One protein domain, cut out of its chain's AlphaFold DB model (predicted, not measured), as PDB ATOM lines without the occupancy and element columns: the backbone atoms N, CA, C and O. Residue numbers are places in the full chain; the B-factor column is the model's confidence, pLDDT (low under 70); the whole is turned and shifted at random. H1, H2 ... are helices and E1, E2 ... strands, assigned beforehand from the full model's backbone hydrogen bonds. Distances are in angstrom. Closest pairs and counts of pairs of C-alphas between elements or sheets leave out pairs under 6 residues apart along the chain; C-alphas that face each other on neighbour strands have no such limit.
ATOM      1  N   HIS A  20     121.635 165.442 134.426       65.62
ATOM      2  CA  HIS A  20     121.424 164.095 134.981       65.62
ATOM      3  C   HIS A  20     122.467 163.621 136.015       65.62
ATOM      4  O   HIS A  20     122.809 162.440 136.050       65.62
ATOM      5  N   LEU A  21     122.977 164.498 136.888       61.47
ATOM      6  CA  LEU A  21     123.891 164.058 137.961       61.47
ATOM      7  C   LEU A  21     123.226 163.133 138.986       61.47
ATOM      8  O   LEU A  21     123.904 162.291 139.562       61.47
ATOM      9  N   HIS A  22     121.904 163.221 139.163       60.62
ATOM     10  CA  HIS A  22     121.138 162.301 140.014       60.62
ATOM     11  C   HIS A  22     121.225 160.834 139.553       60.62
ATOM     12  O   HIS A  22     120.934 159.930 140.328       60.62
ATOM     13  N   MET A  23     121.633 160.588 138.302       64.88
ATOM     14  CA  MET A  23     121.874 159.243 137.771       64.88
ATOM     15  C   MET A  23     123.302 158.746 138.049       64.88
ATOM     16  O   MET A  23     123.615 157.581 137.801       64.88
ATOM     17  N   MET A  24     124.193 159.607 138.553       70.62
ATOM     18  CA  MET A  24     125.567 159.242 138.881       70.62
ATOM     19  C   MET A  24     125.653 158.701 140.310       70.62
ATOM     20  O   MET A  24     125.237 159.344 141.266       70.62
ATOM     21  N   LYS A  25     126.260 157.517 140.471       74.75
ATOM     22  CA  LYS A  25     126.483 156.888 141.790       74.75
ATOM     23  C   LYS A  25     127.512 157.623 142.659       74.75
ATOM     24  O   LYS A  25     127.622 157.332 143.845       74.75
ATOM     25  N   LYS A  26     128.316 158.504 142.062       77.75
ATOM     26  CA  LYS A  26     129.373 159.272 142.724       77.75
ATOM     27  C   LYS A  26     129.331 160.710 142.240       77.75
ATOM     28  O   LYS A  26     129.005 160.961 141.080       77.75
ATOM     29  N   GLU A  27     129.700 161.623 143.129       80.25
ATOM     30  CA  GLU A  27     129.888 163.026 142.786       80.25
ATOM     31  C   GLU A  27     130.935 163.151 141.666       80.25
ATOM     32  O   GLU A  27     132.010 162.545 141.761       80.25
ATOM     33  N   PRO A  28     130.647 163.896 140.585       84.44
ATOM     34  CA  PRO A  28     131.617 164.110 139.526       84.44
ATOM     35  C   PRO A  28     132.775 164.960 140.053       84.44
ATOM     36  O   PRO A  28     132.578 166.095 140.490       84.44
ATOM     37  N   GLN A  29     133.988 164.421 139.959       89.94
ATOM     38  CA  GLN A  29     135.215 165.117 140.332       89.94
ATOM     39  C   GLN A  29     136.070 165.416 139.099       89.94
ATOM     40  O   GLN A  29     136.187 164.575 138.207       89.94
ATOM     41  N   ARG A  30     136.675 166.607 139.038       91.06
ATOM     42  CA  ARG A  30     137.738 166.928 138.069       91.06
ATOM     43  C   ARG A  30     138.691 167.976 138.637       91.06
ATOM     44  O   ARG A  30     138.357 168.662 139.598       91.06
ATOM     45  N   LEU A  31     139.855 168.107 138.013       93.38
ATOM     46  CA  LEU A  31     140.728 169.256 138.229       93.38
ATOM     47  C   LEU A  31     140.190 170.478 137.462       93.38
ATOM     48  O   LEU A  31     139.553 170.298 136.413       93.38
ATOM     49  N   PRO A  32     140.420 171.703 137.963       94.19
ATOM     50  CA  PRO A  32     140.132 172.919 137.217       94.19
ATOM     51  C   PRO A  32     141.035 173.039 135.983       94.19
ATOM     52  O   PRO A  32     142.178 172.580 135.988       94.19
ATOM     53  N   LEU A  33     140.503 173.640 134.920       93.44
ATOM     54  CA  LEU A  33     141.194 173.881 133.650       93.44
ATOM     55  C   LEU A  33     142.183 175.052 133.742       93.44
ATOM     56  O   LEU A  33     143.124 175.118 132.954       93.44
ATOM     57  N   GLY A  34     142.003 175.921 134.736       93.06
ATOM     58  CA  GLY A  34     142.904 177.005 135.101       93.06
ATOM     59  C   GLY A  34     142.316 177.854 136.233       93.06
ATOM     60  O   GLY A  34     141.549 177.344 137.054       93.06
ATOM     61  N   TRP A  35     142.721 179.121 136.324       92.44
ATOM     62  CA  TRP A  35     142.299 180.018 137.402       92.44
ATOM     63  C   TRP A  35     140.876 180.535 137.217       92.44
ATOM     64  O   TRP A  35     140.157 180.613 138.207       92.44
ATOM     65  N   LEU A  36     140.449 180.841 135.989       94.62
ATOM     66  CA  LEU A  36     139.084 181.321 135.738       94.62
ATOM     67  C   LEU A  36     138.062 180.244 136.105       94.62
ATOM     68  O   LEU A  36     137.080 180.519 136.794       94.62
ATOM     69  N   ASP A  37     138.346 179.000 135.734       95.25
ATOM     70  CA  ASP A  37     137.521 177.852 136.097       95.25
ATOM     71  C   ASP A  37     137.536 177.564 137.613       95.25
ATOM     72  O   ASP A  37     136.493 177.295 138.206       95.25
ATOM     73  N   LEU A  38     138.695 177.663 138.280       94.69
ATOM     74  CA  LEU A  38     138.781 177.480 139.737       94.69
ATOM     75  C   LEU A  38     138.021 178.568 140.512       94.69
ATOM     76  O   LEU A  38     137.308 178.260 141.463       94.69
ATOM     77  N   LEU A  39     138.164 179.835 140.122       94.62
ATOM     78  CA  LEU A  39     137.550 180.968 140.825       94.62
ATOM     79  C   LEU A  39     136.038 181.064 140.592       94.62
ATOM     80  O   LEU A  39     135.334 181.735 141.342       94.62
ATOM     81  N   THR A  40     135.523 180.361 139.586       95.38
ATOM     82  CA  THR A  40     134.086 180.265 139.291       95.38
ATOM     83  C   THR A  40     133.542 178.859 139.549       95.38
ATOM     84  O   THR A  40     132.516 178.462 139.000       95.38
ATOM     85  N   TRP A  41     134.221 178.091 140.407       95.19
ATOM     86  CA  TRP A  41     133.914 176.685 140.620       95.19
ATOM     87  C   TRP A  41     132.490 176.444 141.132       95.19
ATOM     88  O   TRP A  41     132.110 176.824 142.241       95.19
ATOM     89  N   GLU A  42     131.710 175.696 140.359       93.19
ATOM     90  CA  GLU A  42     130.328 175.351 140.689       93.19
ATOM     91  C   GLU A  42     130.251 174.175 141.684       93.19
ATOM     92  O   GLU A  42     129.791 173.068 141.371       93.19
ATOM     93  N   ALA A  43     130.698 174.408 142.922       91.69
ATOM     94  CA  ALA A  43     130.654 173.423 144.011       91.69
ATOM     95  C   ALA A  43     129.218 173.002 144.380       91.69
ATOM     96  O   ALA A  43     128.989 171.955 144.998       91.69
ATOM     97  N   ARG A  44     128.229 173.835 144.054       90.56
ATOM     98  CA  ARG A  44     126.803 173.596 144.288       90.56
ATOM     99  C   ARG A  44     126.019 173.913 143.029       90.56
ATOM    100  O   ARG A  44     126.437 174.736 142.225       90.56
ATOM    101  N   ARG A  45     124.861 173.274 142.910       88.38
ATOM    102  CA  ARG A  45     123.823 173.662 141.958       88.38
ATOM    103  C   ARG A  45     122.729 174.377 142.711       88.38
ATOM    104  O   ARG A  45     122.254 173.866 143.728       88.38
ATOM    105  N   LEU A  46     122.388 175.554 142.217       91.31
ATOM    106  CA  LEU A  46     121.371 176.414 142.785       91.31
ATOM    107  C   LEU A  46     120.370 176.730 141.683       91.31
ATOM    108  O   LEU A  46     120.756 177.189 140.613       91.31
ATOM    109  N   GLU A  47     119.101 176.468 141.955       92.62
ATOM    110  CA  GLU A  47     117.991 176.907 141.116       92.62
ATOM    111  C   GLU A  47     117.117 177.827 141.959       92.62
ATOM    112  O   GLU A  47     116.694 177.448 143.051       92.62
ATOM    113  N   LEU A  48     116.907 179.054 141.489       96.50
ATOM    114  CA  LEU A  48     116.065 180.029 142.173       96.50
ATOM    115  C   LEU A  48     114.611 179.796 141.766       96.50
ATOM    116  O   LEU A  48     114.302 179.754 140.577       96.50
ATOM    117  N   ILE A  49     113.725 179.681 142.749       97.44
ATOM    118  CA  ILE A  49     112.279 179.612 142.542       97.44
ATOM    119  C   ILE A  49     111.760 181.045 142.592       97.44
ATOM    120  O   ILE A  49     112.025 181.763 143.559       97.44
ATOM    121  N   ARG A  50     111.069 181.468 141.534       97.62
ATOM    122  CA  ARG A  50     110.557 182.831 141.393       97.62
ATOM    123  C   ARG A  50     109.036 182.864 141.384       97.62
ATOM    124  O   ARG A  50     108.404 182.007 140.770       97.62
ATOM    125  N   GLU A  51     108.484 183.900 141.999       96.94
ATOM    126  CA  GLU A  51     107.066 184.254 141.969       96.94
ATOM    127  C   GLU A  51     106.951 185.699 141.477       96.94
ATOM    128  O   GLU A  51     107.188 186.647 142.221       96.94
ATOM    129  N   GLY A  52     106.658 185.871 140.185       95.44
ATOM    130  CA  GLY A  52     106.810 187.172 139.532       95.44
ATOM    131  C   GLY A  52     108.280 187.601 139.501       95.44
ATOM    132  O   GLY A  52     109.133 186.846 139.028       95.44
ATOM    133  N   ASP A  53     108.565 188.796 140.019       96.31
ATOM    134  CA  ASP A  53     109.921 189.363 140.073       96.31
ATOM    135  C   ASP A  53     110.712 188.928 141.320       96.31
ATOM    136  O   ASP A  53     111.943 189.047 141.353       96.31
ATOM    137  N   ASP A  54     110.033 188.352 142.315       97.38
ATOM    138  CA  ASP A  54     110.627 187.963 143.589       97.38
ATOM    139  C   ASP A  54     111.182 186.534 143.561       97.38
ATOM    140  O   ASP A  54     110.682 185.646 142.867       97.38
ATOM    141  N   VAL A  55     112.230 186.292 144.355       97.62
ATOM    142  CA  VAL A  55     112.745 184.944 144.633       97.62
ATOM    143  C   VAL A  55     112.063 184.425 145.898       97.62
ATOM    144  O   VAL A  55     112.383 184.874 146.997       97.62
ATOM    145  N   SER A  56     111.142 183.473 145.749       97.12
ATOM    146  CA  SER A  56     110.391 182.885 146.869       97.12
ATOM    147  C   SER A  56     111.079 181.664 147.485       97.12
ATOM    148  O   SER A  56     110.765 181.261 148.606       97.12
ATOM    149  N   GLY A  57     112.064 181.084 146.795       97.62
ATOM    150  CA  GLY A  57     112.813 179.945 147.309       97.62
ATOM    151  C   GLY A  57     114.014 179.564 146.456       97.62
ATOM    152  O   GLY A  57     114.352 180.222 145.473       97.62
ATOM    153  N   PHE A  58     114.675 178.471 146.834       97.00
ATOM    154  CA  PHE A  58     115.747 177.888 146.035       97.00
ATOM    155  C   PHE A  58     115.847 176.376 146.238       97.00
ATOM    156  O   PHE A  58     115.594 175.851 147.324       97.00
ATOM    157  N   VAL A  59     116.286 175.677 145.195       93.94
ATOM    158  CA  VAL A  59     116.721 174.282 145.261       93.94
ATOM    159  C   VAL A  59     118.240 174.264 145.329       93.94
ATOM    160  O   VAL A  59     118.919 174.884 144.512       93.94
ATOM    161  N   ARG A  60     118.791 173.533 146.304       91.38
ATOM    162  CA  ARG A  60     120.235 173.333 146.454       91.38
ATOM    163  C   ARG A  60     120.583 171.864 146.298       91.38
ATOM    164  O   ARG A  60     120.136 171.031 147.081       91.38
ATOM    165  N   ALA A  61     121.467 171.574 145.354       87.38
ATOM    166  CA  ALA A  61     122.033 170.249 145.152       87.38
ATOM    167  C   ALA A  61     123.566 170.287 145.150       87.38
ATOM    168  O   ALA A  61     124.204 171.344 145.058       87.38
ATOM    169  N   VAL A  62     124.168 169.105 145.278       86.25
ATOM    170  CA  VAL A  62     125.611 168.927 145.095       86.25
ATOM    171  C   VAL A  62     125.963 169.259 143.644       86.25
ATOM    172  O   VAL A  62     125.252 168.862 142.719       86.25
ATOM    173  N   GLY A  63     127.019 170.048 143.463       88.19
ATOM    174  CA  GLY A  63     127.535 170.403 142.150       88.19
ATOM    175  C   GLY A  63     128.682 169.489 141.758       88.19
ATOM    176  O   GLY A  63     128.533 168.268 141.687       88.19
ATOM    177  N   ARG A  64     129.824 170.105 141.478       88.06
ATOM    178  CA  ARG A  64     131.043 169.424 141.062       88.06
ATOM    179  C   ARG A  64     132.074 169.447 142.187       88.06
ATOM    180  O   ARG A  64     132.409 170.514 142.703       88.06
ATOM    181  N   GLY A  65     132.619 168.283 142.517       90.00
ATOM    182  CA  GLY A  65     133.717 168.165 143.469       90.00
ATOM    183  C   GLY A  65     135.064 168.440 142.802       90.00
ATOM    184  O   GLY A  65     135.252 168.143 141.620       90.00
ATOM    185  N   LEU A  66     136.025 168.973 143.554       92.25
ATOM    186  CA  LEU A  66     137.421 168.998 143.116       92.25
ATOM    187  C   LEU A  66     138.001 167.579 143.196       92.25
ATOM    188  O   LEU A  66     137.741 166.847 144.153       92.25
ATOM    189  N   ALA A  67     138.761 167.179 142.176       92.00
ATOM    190  CA  ALA A  67     139.570 165.962 142.246       92.00
ATOM    191  C   ALA A  67     140.692 166.106 143.291       92.00
ATOM    192  O   ALA A  67     140.950 167.205 143.782       92.00
TER     193      ALA A  67
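This is residues 20 to 67 of the 321 residues of an uncharacterized protein of Myxococcales bacterium (UniProt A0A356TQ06). The model is a loose, flat T. A long two-stranded hairpin, E1 and E2, is the stem, and a winding crossbar at its open end is made by residues 20 to 34, which have no named element, and the short helix H1 at one end of that bar. Residues 65 to 66, after E2, pair with residues 29 to 30 of the bar, parallel, in a pairing too short to be named. The printed part has 48 residues, with one named helix and two named strands in the order H1, E1, E2; the two strands form one antiparallel sheet in the order E1, E2, the class is mixed, helices and strands, and under half of the residues are in named elements. The whole is loose, with a radius of gyration of the C-alphas of 13.7 A, and spans 38 by 28 by 11 A.

Residues 20 to 34 come first, and their C-alphas lie 10 to 18 A from the mean of all C-alphas. Helix H1, residues 35 to 39, follows; in it the O i to N i+4 pair is within hydrogen-bond range. A tight link of 4 residues joins H1 to strand E1, residues 44 to 51. A tight link of 2 residues then joins E1 to strand E2, residues 54 to 62, and the two strands are a hairpin. E1 and E2 are antiparallel, with 158 degrees between their N-to-C directions. C-alphas 48 and 58 face each other at 4.4 A, and C-alphas 44 and 62 at 4.9 A. Across the pair, N 49 and O 57 are 2.8 A apart and N 61 and O 45 are 2.9 A apart, both within hydrogen-bond range. H1 and E2 are apart.

H1 runs from Trp 35, with its C-alpha at (142.299, 180.018, 137.402), to Leu 39, 5.9 A from first to last C-alpha. E1 runs from Arg 44, with its C-alpha at (126.803, 173.596, 144.288), to Glu 51, over 22.6 A. E2 runs from Asp 54 to Val 62, over 24.3 A, and ends with C-alpha 62 at (125.611, 168.927, 145.095).

The two C-alphas farthest apart are those of Gly 52 and Ala 67, at 39.1 A. The first and last printed C-alphas, of His 20 and Ala 67, are 19.6 A apart. The printed part has no cut, and neither link between named elements is long. The mean pLDDT of the printed part is 89.2, and residues 20 to 23 are under 70.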